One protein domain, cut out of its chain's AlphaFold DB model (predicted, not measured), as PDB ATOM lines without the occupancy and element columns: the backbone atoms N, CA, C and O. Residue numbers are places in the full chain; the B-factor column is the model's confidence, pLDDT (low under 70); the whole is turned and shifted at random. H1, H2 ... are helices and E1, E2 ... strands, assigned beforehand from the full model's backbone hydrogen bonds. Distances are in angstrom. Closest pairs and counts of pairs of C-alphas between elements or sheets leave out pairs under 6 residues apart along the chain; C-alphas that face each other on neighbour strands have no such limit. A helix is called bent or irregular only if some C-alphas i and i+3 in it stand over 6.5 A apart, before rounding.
ATOM      1  N   LYS A  85      -5.272  12.471  -4.851       87.06
ATOM      2  CA  LYS A  85      -4.385  12.610  -6.017       87.06
ATOM      3  C   LYS A  85      -4.646  13.881  -6.827       87.06
ATOM      4  O   LYS A  85      -3.716  14.388  -7.440       87.06
ATOM      5  N   ALA A  86      -5.876  14.393  -6.817       88.75
ATOM      6  CA  ALA A  86      -6.226  15.638  -7.500       88.75
ATOM      7  C   ALA A  86      -5.868  16.898  -6.692       88.75
ATOM      8  O   ALA A  86      -5.787  17.983  -7.254       88.75
ATOM      9  N   GLU A  87      -5.653  16.757  -5.384       92.25
ATOM     10  CA  GLU A  87      -5.479  17.866  -4.436       92.25
ATOM     11  C   GLU A  87      -4.112  17.812  -3.735       92.25
ATOM     12  O   GLU A  87      -3.948  18.291  -2.608       92.25
ATOM     13  N   ILE A  88      -3.128  17.177  -4.376       95.75
ATOM     14  CA  ILE A  88      -1.751  17.139  -3.880       95.75
ATOM     15  C   ILE A  88      -1.200  18.566  -3.852       95.75
ATOM     16  O   ILE A  88      -1.449  19.360  -4.761       95.75
ATOM     17  N   ALA A  89      -0.450  18.897  -2.799       96.31
ATOM     18  CA  ALA A  89       0.223  20.182  -2.725       96.31
ATOM     19  C   ALA A  89       1.221  20.331  -3.885       96.31
ATOM     20  O   ALA A  89       2.047  19.437  -4.089       96.31
ATOM     21  N   PRO A  90       1.190  21.454  -4.617       96.88
ATOM     22  CA  PRO A  90       2.274  21.828  -5.512       96.88
ATOM     23  C   PRO A  90       3.636  21.811  -4.793       96.88
ATOM     24  O   PRO A  90       3.715  22.044  -3.583       96.88
ATOM     25  N   LEU A  91       4.714  21.509  -5.526       95.56
ATOM     26  CA  LEU A  91       6.049  21.323  -4.939       95.56
ATOM     27  C   LEU A  91       6.563  22.588  -4.234       95.56
ATOM     28  O   LEU A  91       7.194  22.483  -3.187       95.56
ATOM     29  N   ASP A  92       6.276  23.766  -4.780       96.38
ATOM     30  CA  ASP A  92       6.589  25.072  -4.192       96.38
ATOM     31  C   ASP A  92       5.892  25.273  -2.838       96.38
ATOM     32  O   ASP A  92       6.528  25.694  -1.874       96.38
ATOM     33  N   VAL A  93       4.623  24.873  -2.716       97.81
ATOM     34  CA  VAL A  93       3.902  24.887  -1.432       97.81
ATOM     35  C   VAL A  93       4.503  23.881  -0.451       97.81
ATOM     36  O   VAL A  93       4.671  24.179   0.733       97.81
ATOM     37  N   ALA A  94       4.811  22.671  -0.918       96.88
ATOM     38  CA  ALA A  94       5.344  21.612  -0.070       96.88
ATOM     39  C   ALA A  94       6.771  21.926   0.427       96.88
ATOM     40  O   ALA A  94       7.107  21.621   1.571       96.88
ATOM     41  N   ALA A  95       7.592  22.599  -0.385       95.88
ATOM     42  CA  ALA A  95       8.934  23.040  -0.008       95.88
ATOM     43  C   ALA A  95       8.925  24.029   1.175       95.88
ATOM     44  O   ALA A  95       9.846  24.018   1.992       95.88
ATOM     45  N   CYS A  96       7.850  24.807   1.346       97.44
ATOM     46  CA  CYS A  96       7.689  25.757   2.450       97.44
ATOM     47  C   CYS A  96       7.504  25.106   3.837       97.44
ATOM     48  O   CYS A  96       7.472  25.823   4.838       97.44
ATOM     49  N   ILE A  97       7.351  23.776   3.953       97.31
ATOM     50  CA  ILE A  97       7.053  23.105   5.237       97.31
ATOM     51  C   ILE A  97       8.102  23.427   6.308       97.31
ATOM     52  O   ILE A  97       7.754  23.706   7.460       97.31
ATOM     53  N   THR A  98       9.381  23.393   5.941       96.25
ATOM     54  CA  THR A  98      10.486  23.626   6.877       96.25
ATOM     55  C   THR A  98      10.485  25.055   7.416       96.25
ATOM     56  O   THR A  98      10.527  25.253   8.634       96.25
ATOM     57  N   ASP A  99      10.366  26.039   6.532       97.06
ATOM     58  CA  ASP A  99      10.438  27.454   6.896       97.06
ATOM     59  C   ASP A  99       9.168  27.900   7.629       97.06
ATOM     60  O   ASP A  99       9.230  28.554   8.676       97.06
ATOM     61  N   ALA A 100       8.001  27.405   7.205       97.06
ATOM     62  CA  ALA A 100       6.746  27.617   7.917       97.06
ATOM     63  C   ALA A 100       6.771  27.032   9.343       97.06
ATOM     64  O   ALA A 100       6.216  27.619  10.281       97.06
ATOM     65  N   ALA A 101       7.452  25.899   9.559       97.00
ATOM     66  CA  ALA A 101       7.636  25.328  10.896       97.00
ATOM     67  C   ALA A 101       8.528  26.203  11.796       97.00
ATOM     68  O   ALA A 101       8.405  26.129  13.027       97.00
ATOM     69  N   SER A 102       9.382  27.032  11.193       96.44
ATOM     70  CA  SER A 102      10.249  28.028  11.837       96.44
ATOM     71  C   SER A 102       9.612  29.422  11.934       96.44
ATOM     72  O   SER A 102      10.247  30.336  12.451       96.44
ATOM     73  N   LYS A 103       8.333  29.560  11.550       95.50
ATOM     74  CA  LYS A 103       7.539  30.804  11.552       95.50
ATOM     75  C   LYS A 103       7.937  31.833  10.491       95.50
ATOM     76  O   LYS A 103       7.649  33.014  10.677       95.50
ATOM     77  N   ASP A 104       8.534  31.399   9.386       97.50
ATOM     78  CA  ASP A 104       8.737  32.279   8.238       97.50
ATOM     79  C   ASP A 104       7.380  32.803   7.699       97.50
ATOM     80  O   ASP A 104       6.500  31.989   7.387       97.50
ATOM     81  N   PRO A 105       7.158  34.132   7.634       96.06
ATOM     82  CA  PRO A 105       5.866  34.699   7.251       96.06
ATOM     83  C   PRO A 105       5.445  34.375   5.816       96.06
ATOM     84  O   PRO A 105       4.263  34.111   5.585       96.06
ATOM     85  N   GLU A 106       6.384  34.373   4.867       97.00
ATOM     86  CA  GLU A 106       6.095  34.122   3.451       97.00
ATOM     87  C   GLU A 106       5.683  32.666   3.238       97.00
ATOM     88  O   GLU A 106       4.618  32.386   2.687       97.00
ATOM     89  N   SER A 107       6.450  31.732   3.795       97.69
ATOM     90  CA  SER A 107       6.149  30.301   3.763       97.69
ATOM     91  C   SER A 107       4.823  29.972   4.448       97.69
ATOM     92  O   SER A 107       4.040  29.159   3.950       97.69
ATOM     93  N   LEU A 108       4.519  30.629   5.576       97.56
ATOM     94  CA  LEU A 108       3.216  30.494   6.227       97.56
ATOM     95  C   LEU A 108       2.080  31.023   5.353       97.56
ATOM     96  O   LEU A 108       1.036  30.375   5.285       97.56
ATOM     97  N   ALA A 109       2.263  32.168   4.695       97.75
ATOM     98  CA  ALA A 109       1.265  32.731   3.795       97.75
ATOM     99  C   ALA A 109       1.004  31.802   2.600       97.75
ATOM    100  O   ALA A 109      -0.158  31.522   2.301       97.75
ATOM    101  N   THR A 110       2.055  31.253   1.987       98.19
ATOM    102  CA  THR A 110       1.962  30.277   0.889       98.19
ATOM    103  C   THR A 110       1.174  29.038   1.309       98.19
ATOM    104  O   THR A 110       0.190  28.680   0.657       98.19
ATOM    105  N   ILE A 111       1.528  28.427   2.446       97.94
ATOM    106  CA  ILE A 111       0.809  27.252   2.958       97.94
ATOM    107  C   ILE A 111      -0.642  27.604   3.302       97.94
ATOM    108  O   ILE A 111      -1.542  26.855   2.936       97.94
ATOM    109  N   ILE A 112      -0.905  28.731   3.971       97.94
ATOM    110  CA  ILE A 112      -2.271  29.152   4.317       97.94
ATOM    111  C   ILE A 112      -3.119  29.350   3.063       97.94
ATOM    112  O   ILE A 112      -4.254  28.875   3.022       97.94
ATOM    113  N   ASN A 113      -2.593  30.037   2.052       97.56
ATOM    114  CA  ASN A 113      -3.321  30.294   0.817       97.56
ATOM    115  C   ASN A 113      -3.689  28.984   0.127       97.56
ATOM    116  O   ASN A 113      -4.854  28.793  -0.209       97.56
ATOM    117  N   TRP A 114      -2.750  28.044   0.023       97.56
ATOM    118  CA  TRP A 114      -3.044  26.719  -0.514       97.56
ATOM    119  C   TRP A 114      -4.047  25.941   0.353       97.56
ATOM    120  O   TRP A 114      -5.018  25.401  -0.177       97.56
ATOM    121  N   LEU A 115      -3.902  25.942   1.684       97.06
ATOM    122  CA  LEU A 115      -4.846  25.282   2.595       97.06
ATOM    123  C   LEU A 115      -6.283  25.765   2.373       97.06
ATOM    124  O   LEU A 115      -7.209  24.957   2.356       97.06
ATOM    125  N   LYS A 116      -6.478  27.067   2.151       96.12
ATOM    126  CA  LYS A 116      -7.800  27.642   1.870       96.12
ATOM    127  C   LYS A 116      -8.423  27.139   0.566       96.12
ATOM    128  O   LYS A 116      -9.645  27.152   0.453       96.12
ATOM    129  N   THR A 117      -7.615  26.697  -0.398       94.75
ATOM    130  CA  THR A 117      -8.115  26.136  -1.667       94.75
ATOM    131  C   THR A 117      -8.600  24.695  -1.535       94.75
ATOM    132  O   THR A 117      -9.514  24.303  -2.252       94.75
ATOM    133  N   ILE A 118      -8.028  23.918  -0.607       94.69
ATOM    134  CA  ILE A 118      -8.304  22.478  -0.481       94.69
ATOM    135  C   ILE A 118      -9.191  22.104   0.712       94.69
ATOM    136  O   ILE A 118      -9.712  20.990   0.757       94.69
ATOM    137  N   ILE A 119      -9.329  22.974   1.721       95.06
ATOM    138  CA  ILE A 119     -10.174  22.692   2.886       95.06
ATOM    139  C   ILE A 119     -11.646  22.724   2.441       95.06
ATOM    140  O   ILE A 119     -12.123  23.777   2.009       95.06
ATOM    141  N   PRO A 120     -12.394  21.615   2.586       93.50
ATOM    142  CA  PRO A 120     -13.777  21.556   2.142       93.50
ATOM    143  C   PRO A 120     -14.741  22.182   3.163       93.50
ATOM    144  O   PRO A 120     -14.382  22.539   4.289       93.50
ATOM    145  N   SER A 121     -16.012  22.288   2.769       92.00
ATOM    146  CA  SER A 121     -17.113  22.719   3.646       92.00
ATOM    147  C   SER A 121     -17.467  21.690   4.726       92.00
ATOM    148  O   SER A 121     -18.136  22.020   5.708       92.00
ATOM    149  N   GLU A 122     -17.041  20.439   4.566       92.62
ATOM    150  CA  GLU A 122     -17.167  19.406   5.590       92.62
ATOM    151  C   GLU A 122     -15.953  19.421   6.532       92.62
ATOM    152  O   GLU A 122     -14.833  19.668   6.086       92.62
ATOM    153  N   PRO A 123     -16.127  19.167   7.842       93.88
ATOM    154  CA  PRO A 123     -14.999  19.122   8.762       93.88
ATOM    155  C   PRO A 123     -14.015  17.990   8.451       93.88
ATOM    156  O   PRO A 123     -14.365  16.813   8.529       93.88
ATOM    157  N   VAL A 124     -12.752  18.343   8.219       94.44
ATOM    158  CA  VAL A 124     -11.655  17.392   7.994       94.44
ATOM    159  C   VAL A 124     -10.623  17.434   9.117       94.44
ATOM    160  O   VAL A 124     -10.406  18.453   9.774       94.44
ATOM    161  N   GLY A 125      -9.981  16.295   9.369       92.50
ATOM    162  CA  GLY A 125      -8.936  16.172  10.384       92.50
ATOM    163  C   GLY A 125      -7.548  16.558   9.872       92.50
ATOM    164  O   GLY A 125      -7.310  16.682   8.676       92.50
ATOM    165  N   HIS A 126      -6.586  16.652  10.788       93.44
ATOM    166  CA  HIS A 126      -5.180  16.945  10.474       93.44
ATOM    167  C   HIS A 126      -4.578  16.027   9.392       93.44
ATOM    168  O   HIS A 126      -3.862  16.502   8.513       93.44
ATOM    169  N   ALA A 127      -4.884  14.725   9.430       93.75
ATOM    170  CA  ALA A 127      -4.363  13.752   8.469       93.75
ATOM    171  C   ALA A 127      -4.758  14.077   7.015       93.75
ATOM    172  O   ALA A 127      -3.977  13.808   6.105       93.75
ATOM    173  N   TYR A 128      -5.921  14.705   6.799       96.06
ATOM    174  CA  TYR A 128      -6.398  15.115   5.476       96.06
ATOM    175  C   TYR A 128      -5.440  16.105   4.803       96.06
ATOM    176  O   TYR A 128      -5.059  15.914   3.648       96.06
ATOM    177  N   LEU A 129      -5.027  17.133   5.549       96.75
ATOM    178  CA  LEU A 129      -4.151  18.203   5.066       96.75
ATOM    179  C   LEU A 129      -2.692  17.747   5.017       96.75
ATOM    180  O   LEU A 129      -1.994  17.975   4.034       96.75
ATOM    181  N   ALA A 130      -2.244  17.057   6.067       96.88
ATOM    182  CA  ALA A 130      -0.874  16.576   6.173       96.88
ATOM    183  C   ALA A 130      -0.509  15.603   5.045       96.88
ATOM    184  O   ALA A 130       0.571  15.711   4.477       96.88
ATOM    185  N   THR A 131      -1.407  14.676   4.697       97.25
ATOM    186  CA  THR A 131      -1.153  13.705   3.621       97.25
ATOM    187  C   THR A 131      -0.992  14.407   2.270       97.25
ATOM    188  O   THR A 131      -0.065  14.095   1.533       97.25
ATOM    189  N   ARG A 132      -1.827  15.413   1.970       97.50
ATOM    190  CA  ARG A 132      -1.739  16.203   0.727       97.50
ATOM    191  C   ARG A 132      -0.459  17.033   0.631       97.50
ATOM    192  O   ARG A 132       0.131  17.085  -0.442       97.50
ATOM    193  N   LEU A 133      -0.012  17.628   1.742       96.94
ATOM    194  CA  LEU A 133       1.275  18.334   1.808       96.94
ATOM    195  C   LEU A 133       2.454  17.388   1.580       96.94
ATOM    196  O   LEU A 133       3.324  17.674   0.766       96.94
ATOM    197  N   LEU A 134       2.473  16.247   2.274       97.19
ATOM    198  CA  LEU A 134       3.577  15.291   2.167       97.19
ATOM    199  C   LEU A 134       3.667  14.663   0.781       97.19
ATOM    200  O   LEU A 134       4.773  14.487   0.282       97.19
ATOM    201  N   LEU A 135       2.539  14.343   0.146       96.69
ATOM    202  CA  LEU A 135       2.536  13.786  -1.207       96.69
ATOM    203  C   LEU A 135       3.105  14.751  -2.257       96.69
ATOM    204  O   LEU A 135       3.578  14.280  -3.286       96.69
ATOM    205  N   GLY A 136       3.121  16.062  -1.982       95.56
ATOM    206  CA  GLY A 136       3.796  17.058  -2.823       95.56
ATOM    207  C   GLY A 136       5.324  16.961  -2.788       95.56
ATOM    208  O   GLY A 136       6.000  17.483  -3.670       95.56
ATOM    209  N   LEU A 137       5.882  16.261  -1.795       95.00
ATOM    210  CA  LEU A 137       7.312  16.008  -1.668       95.00
ATOM    211  C   LEU A 137       7.708  14.624  -2.208       95.00
ATOM    212  O   LEU A 137       6.920  13.674  -2.114       95.00
ATOM    213  N   PRO A 138       8.964  14.450  -2.660       91.19
ATOM    214  CA  PRO A 138       9.550  13.135  -2.908       91.19
ATOM    215  C   PRO A 138       9.516  12.224  -1.667       91.19
ATOM    216  O   PRO A 138       9.747  12.663  -0.539       91.19
ATOM    217  N   GLY A 139       9.278  10.923  -1.862       89.06
ATOM    218  CA  GLY A 139       9.108   9.967  -0.757       89.06
ATOM    219  C   GLY A 139      10.275   9.916   0.242       89.06
ATOM    220  O   GLY A 139      10.048   9.777   1.442       89.06
ATOM    221  N   ASN A 140      11.512  10.104  -0.225       86.81
ATOM    222  CA  ASN A 140      12.726  10.063   0.598       86.81
ATOM    223  C   ASN A 140      12.884  11.258   1.555       86.81
ATOM    224  O   ASN A 140      13.606  11.136   2.545       86.81
ATOM    225  N   VAL A 141      12.226  12.396   1.292       89.81
ATOM    226  CA  VAL A 141      12.334  13.589   2.155       89.81
ATOM    227  C   VAL A 141      11.199  13.698   3.175       89.81
ATOM    228  O   VAL A 141      11.389  14.262   4.252       89.81
ATOM    229  N   ARG A 142      10.039  13.082   2.904       92.62
ATOM    230  CA  ARG A 142       8.829  13.189   3.747       92.62
ATOM    231  C   ARG A 142       9.061  12.836   5.212       92.62
ATOM    232  O   ARG A 142       8.427  13.425   6.082       92.62
ATOM    233  N   GLN A 143       9.956  11.892   5.502       91.25
ATOM    234  CA  GLN A 143      10.280  11.491   6.874       91.25
ATOM    235  C   GLN A 143      10.878  12.630   7.720       91.25
ATOM    236  O   GLN A 143      10.676  12.653   8.932       91.25
ATOM    237  N   PHE A 144      11.569  13.591   7.097       91.25
ATOM    238  CA  PHE A 144      12.177  14.734   7.786       91.25
ATOM    239  C   PHE A 144      11.174  15.868   8.040       91.25
ATOM    240  O   PHE A 144      11.309  16.608   9.022       91.25
ATOM    241  N   ASP A 145      10.158  15.976   7.183       93.56
ATOM    242  CA  ASP A 145       9.150  17.037   7.219       93.56
ATOM    243  C   ASP A 145       7.867  16.639   7.954       93.56
ATOM    244  O   ASP A 145       7.234  17.478   8.596       93.56
ATOM    245  N   ALA A 146       7.496  15.357   7.955       94.12
ATOM    246  CA  ALA A 146       6.299  14.879   8.644       94.12
ATOM    247  C   ALA A 146       6.234  15.273  10.135       94.12
ATOM    248  O   ALA A 146       5.169  15.725  10.566       94.12
ATOM    249  N   PRO A 147       7.327  15.209  10.928       94.31
ATOM    250  CA  PRO A 147       7.309  15.672  12.318       94.31
ATOM    251  C   PRO A 147       7.062  17.183  12.458       94.31
ATOM    252  O   PRO A 147       6.599  17.647  13.500       94.31
ATOM    253  N   ARG A 148       7.358  17.972  11.415       95.56
ATOM    254  CA  ARG A 148       7.254  19.439  11.420       95.56
ATOM    255  C   ARG A 148       5.823  19.915  11.194       95.56
ATOM    256  O   ARG A 148       5.461  20.988  11.676       95.56
ATOM    257  N   LEU A 149       4.985  19.112  10.535       96.38
ATOM    258  CA  LEU A 149       3.617  19.493  10.156       96.38
ATOM    259  C   LEU A 149       2.726  19.865  11.340       96.38
ATOM    260  O   LEU A 149       1.904  20.775  11.231       96.38
ATOM    261  N   GLN A 150       2.905  19.226  12.499       93.31
ATOM    262  CA  GLN A 150       2.187  19.635  13.708       93.31
ATOM    263  C   GLN A 150       2.489  21.096  14.066       93.31
ATOM    264  O   GLN A 150       1.573  21.844  14.420       93.31
ATOM    265  N   ARG A 151       3.755  21.511  13.943       96.31
ATOM    266  CA  ARG A 151       4.176  22.885  14.212       96.31
ATOM    267  C   ARG A 151       3.753  23.841  13.102       96.31
ATOM    268  O   ARG A 151       3.275  24.921  13.432       96.31
ATOM    269  N   VAL A 152       3.827  23.433  11.833       97.56
ATOM    270  CA  VAL A 152       3.305  24.221  10.700       97.56
ATOM    271  C   VAL A 152       1.845  24.591  10.933       97.56
ATOM    272  O   VAL A 152       1.521  25.771  10.979       97.56
ATOM    273  N   PHE A 153       0.961  23.621  11.183       96.81
ATOM    274  CA  PHE A 153      -0.453  23.953  11.373       96.81
ATOM    275  C   PHE A 153      -0.734  24.693  12.677       96.81
ATOM    276  O   PHE A 153      -1.702  25.445  12.753       96.81
ATOM    277  N   LEU A 154       0.069  24.501  13.727       95.88
ATOM    278  CA  LEU A 154      -0.015  25.374  14.896       95.88
ATOM    279  C   LEU A 154       0.275  26.824  14.494       95.88
ATOM    280  O   LEU A 154      -0.534  27.695  14.793       95.88
ATOM    281  N   ASN A 155       1.367  27.063  13.768       97.19
ATOM    282  CA  ASN A 155       1.748  28.392  13.305       97.19
ATOM    283  C   ASN A 155       0.703  28.988  12.348       97.19
ATOM    284  O   ASN A 155       0.346  30.149  12.514       97.19
ATOM    285  N   CYS A 156       0.141  28.204  11.419       96.81
ATOM    286  CA  CYS A 156      -0.944  28.663  10.547       96.81
ATOM    287  C   CYS A 156      -2.166  29.115  11.352       96.81
ATOM    288  O   CYS A 156      -2.736  30.160  11.071       96.81
ATOM    289  N   ARG A 157      -2.558  28.365  12.389       95.69
ATOM    290  CA  ARG A 157      -3.707  28.708  13.247       95.69
ATOM    291  C   ARG A 157      -3.498  29.958  14.098       95.69
ATOM    292  O   ARG A 157      -4.480  30.550  14.530       95.69
ATOM    293  N   LEU A 158      -2.248  30.347  14.343       95.25
ATOM    294  CA  LEU A 158      -1.914  31.601  15.022       95.25
ATOM    295  C   LEU A 158      -2.010  32.818  14.088       95.25
ATOM    296  O   LEU A 158      -1.993  33.945  14.573       95.25
ATOM    297  N   GLN A 159      -2.116  32.612  12.771       96.19
ATOM    298  CA  GLN A 159      -2.257  33.705  11.818       96.19
ATOM    299  C   GLN A 159      -3.706  34.217  11.784       96.19
ATOM    300  O   GLN A 159      -4.627  33.421  11.567       96.19
ATOM    301  N   PRO A 160      -3.935  35.540  11.907       94.31
ATOM    302  CA  PRO A 160      -5.280  36.119  11.862       94.31
ATOM    303  C   PRO A 160      -6.061  35.744  10.598       94.31
ATOM    304  O   PRO A 160      -7.258  35.475  10.652       94.31
ATOM    305  N   SER A 161      -5.368  35.641   9.460       94.19
ATOM    306  CA  SER A 161      -5.966  35.303   8.164       94.19
ATOM    307  C   SER A 161      -6.542  33.882   8.092       94.19
ATOM    308  O   SER A 161      -7.283  33.582   7.151       94.19
ATOM    309  N   PHE A 162      -6.220  33.008   9.048       95.75
ATOM    310  CA  PHE A 162      -6.636  31.604   9.082       95.75
ATOM    311  C   PHE A 162      -7.490  31.247  10.313       95.75
ATOM    312  O   PHE A 162      -7.929  30.107  10.448       95.75
ATOM    313  N   ALA A 163      -7.783  32.212  11.191       91.25
ATOM    314  CA  ALA A 163      -8.467  31.977  12.467       91.25
ATOM    315  C   ALA A 163      -9.832  31.268  12.327       91.25
ATOM    316  O   ALA A 163     -10.162  30.402  13.132       91.25
ATOM    317  N   ASN A 164     -10.589  31.573  11.269       93.12
ATOM    318  CA  ASN A 164     -11.938  31.033  11.042       93.12
ATOM    319  C   ASN A 164     -11.971  29.740  10.205       93.12
ATOM    320  O   ASN A 164     -13.045  29.274   9.838       93.12
ATOM    321  N   TRP A 165     -10.811  29.164   9.875       96.06
ATOM    322  CA  TRP A 165     -10.696  27.964   9.029       96.06
ATOM    323  C   TRP A 165     -10.551  26.663   9.826       96.06
ATOM    324  O   TRP A 165     -10.381  25.579   9.258       96.06
ATOM    325  N   PHE A 166     -10.597  26.751  11.153       95.69
ATOM    326  CA  PHE A 166     -10.507  25.601  12.038       95.69
ATOM    327  C   PHE A 166     -11.370  25.788  13.280       95.69
ATOM    328  O   PHE A 166     -11.726  26.896  13.670       95.69
ATOM    329  N   PHE A 167     -11.663  24.679  13.946       94.19
ATOM    330  CA  PHE A 167     -12.263  24.675  15.269       94.19
ATOM    331  C   PHE A 167     -11.716  23.507  16.089       94.19
ATOM    332  O   PHE A 167     -11.174  22.531  15.561       94.19
ATOM    333  N   ILE A 168     -11.837  23.611  17.409       93.31
ATOM    334  CA  ILE A 168     -11.386  22.575  18.337       93.31
ATOM    335  C   ILE A 168     -12.616  21.947  18.978       93.31
ATOM    336  O   ILE A 168     -13.407  22.629  19.623       93.31
ATOM    337  N   LYS A 169     -12.763  20.630  18.823       91.50
ATOM    338  CA  LYS A 169     -13.818  19.848  19.468       91.50
ATOM    339  C   LYS A 169     -13.199  18.975  20.554       91.50
ATOM    340  O   LYS A 169     -12.235  18.253  20.303       91.50
ATOM    341  N   LYS A 170     -13.760  19.018  21.764       87.00
ATOM    342  CA  LYS A 170     -13.396  18.077  22.828       87.00
ATOM    343  C   LYS A 170     -14.030  16.720  22.533       87.00
ATOM    344  O   LYS A 170     -15.236  16.633  22.320       87.00
ATOM    345  N   ASN A 171     -13.212  15.680  22.513       77.62
ATOM    346  CA  ASN A 171     -13.640  14.294  22.440       77.62
ATOM    347  C   ASN A 171     -13.210  13.600  23.736       77.62
ATOM    348  O   ASN A 171     -12.036  13.259  23.907       77.62
ATOM    349  N   PHE A 172     -14.151  13.468  24.673       78.62
ATOM    350  CA  PHE A 172     -13.893  13.050  26.053       78.62
ATOM    351  C   PHE A 172     -12.773  13.883  26.702       78.62
ATOM    352  O   PHE A 172     -12.969  15.058  27.006       78.62
ATOM    353  N   THR A 173     -11.587  13.297  26.876       79.50
ATOM    354  CA  THR A 173     -10.418  13.912  27.519       79.50
ATOM    355  C   THR A 173      -9.455  14.587  26.542       79.50
ATOM    356  O   THR A 173      -8.533  15.272  26.982       79.50
ATOM    357  N   LYS A 174      -9.635  14.423  25.224       80.94
ATOM    358  CA  LYS A 174      -8.709  14.948  24.208       80.94
ATOM    359  C   LYS A 174      -9.364  16.018  23.344       80.94
ATOM    360  O   LYS A 174     -10.439  15.821  22.787       80.94
ATOM    361  N   SER A 175      -8.678  17.142  23.176       86.06
ATOM    362  CA  SER A 175      -9.051  18.167  22.201       86.06
ATOM    363  C   SER A 175      -8.561  17.765  20.813       86.06
ATOM    364  O   SER A 175      -7.368  17.537  20.618       86.06
ATOM    365  N   VAL A 176      -9.470  17.701  19.843       90.00
ATOM    366  CA  VAL A 176      -9.164  17.390  18.443       90.00
ATOM    367  C   VAL A 176      -9.433  18.629  17.595       90.00
ATOM    368  O   VAL A 176     -10.461  19.285  17.745       90.00
ATOM    369  N   THR A 177      -8.487  18.968  16.721       93.75
ATOM    370  CA  THR A 177      -8.629  20.088  15.780       93.75
ATOM    371  C   THR A 177      -9.221  19.587  14.470       93.75
ATOM    372  O   THR A 177      -8.719  18.618  13.899       93.75
ATOM    373  N   PHE A 178     -10.252  20.279  14.001       95.25
ATOM    374  CA  PHE A 178     -10.880  20.077  12.702       95.25
ATOM    375  C   PHE A 178     -10.725  21.339  11.860       95.25
ATOM    376  O   PHE A 178     -10.697  22.444  12.399       95.25
ATOM    377  N   TYR A 179     -10.642  21.164  10.548       96.00
ATOM    378  CA  TYR A 179     -10.537  22.232   9.560       96.00
ATOM    379  C   TYR A 179     -11.778  22.212   8.685       96.00
ATOM    380  O   TYR A 179     -12.268  21.139   8.337       96.00
ATOM    381  N   LYS A 180     -12.312  23.387   8.372       95.56
ATOM    382  CA  LYS A 180     -13.524  23.532   7.569       95.56
ATOM    383  C   LYS A 180     -13.542  24.922   6.942       95.56
ATOM    384  O   LYS A 180     -13.154  25.887   7.600       95.56
TER     385      LYS A 180
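What this domain is: This is residues 85 to 180 of the 185 residues of an uncharacterized protein of Desulfurellales bacterium (UniProt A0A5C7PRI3). Five helices, H1 to H5, pack into a small body, and a two-stranded hairpin, E1 and E2, makes an arm at one end, its tip at residues 170 to 175 sticking out; the short helix H6 lies between body and arm. In the body H3 and H5 stand nearly at right angles and meet through residues 108 to 112 of H3 and 152 to 156 of H5, with the short H2 packed on both, while H4 packs on residues 142 to 149 of H5. The 96 printed residues hold six named helices followed by two strands, paired antiparallel, and the class is mostly helix. The whole is compact, with a radius of gyration of the C-alphas of 12.8 A and spans of 37 by 25 by 24 A.

Where its parts are: E1 is residues 166 to 171, 15.7 A long, and E2 is residues 174 to 179, 16.5 A, ending with C-alpha 179 at (-10.537, 22.232, 9.560). H6, residues 160 to 165, is joined to E1 by a tight link with 0 residues between them; it is irregular, with C-alphas 161 and 164 7.9 A apart. H5, residues 142 to 157, is the longest helix at 22.1 A; it has a kink of 40 degrees near residue 149 and is only just irregular, C-alphas 144 and 147 being 6.7 A apart. H4 is residues 126 to 135, 14.4 A long, and H3 is residues 105 to 118, 20.2 A. H2 is residues 97 to 101, and H1 is residues 91 to 95, beginning with C-alpha 91 at (6.049, 21.323, -4.939).

How they stand to each other: E1 and E2 form a hairpin, antiparallel at 151 degrees, with N 169 and O 176 within hydrogen-bond range at 2.9 A. Residues 124 to 125 pair antiparallel with residues 178 to 179 of E2. H6 and H3 are close but not clearly touching, closest at the C-alphas of Ile 112 and Phe 162, 6.9 A. H5 and H3 touch, about perpendicular at 90 degrees, closest at the C-alphas of Leu 108 and Cys 156, 6.3 A. H2 touches H5, closest at the C-alphas of Ala 101 and Val 152, 4.5 A. H2 also touches residues 106 to 111 of H3, closest at the C-alphas of Ala 100 and Leu 108, 4.9 A. H4 touches residues 142 to 149 of H5 at a steep tilt of 48 degrees, opposite ways; the closest C-alphas, of Leu 134 and Arg 142, are 5.9 A apart. H1 touches H3, closest at the C-alphas of Val 93 and Ile 111, 5.9 A. In H1, H2 and H3 every O i to N i+4 pair is within hydrogen-bond range; in H4 it is 5 of 6, in H5 8 of 12, and in H6 0 of 2, beside 2 of 3 O i to N i+3 pairs.

The domain as a whole: The two C-alphas farthest apart, of Asp 92 and Phe 172, are 38.5 A apart. The printed part has no cut, and no link is long. Mean pLDDT of the printed part is 94.2, and no printed residue is under 70.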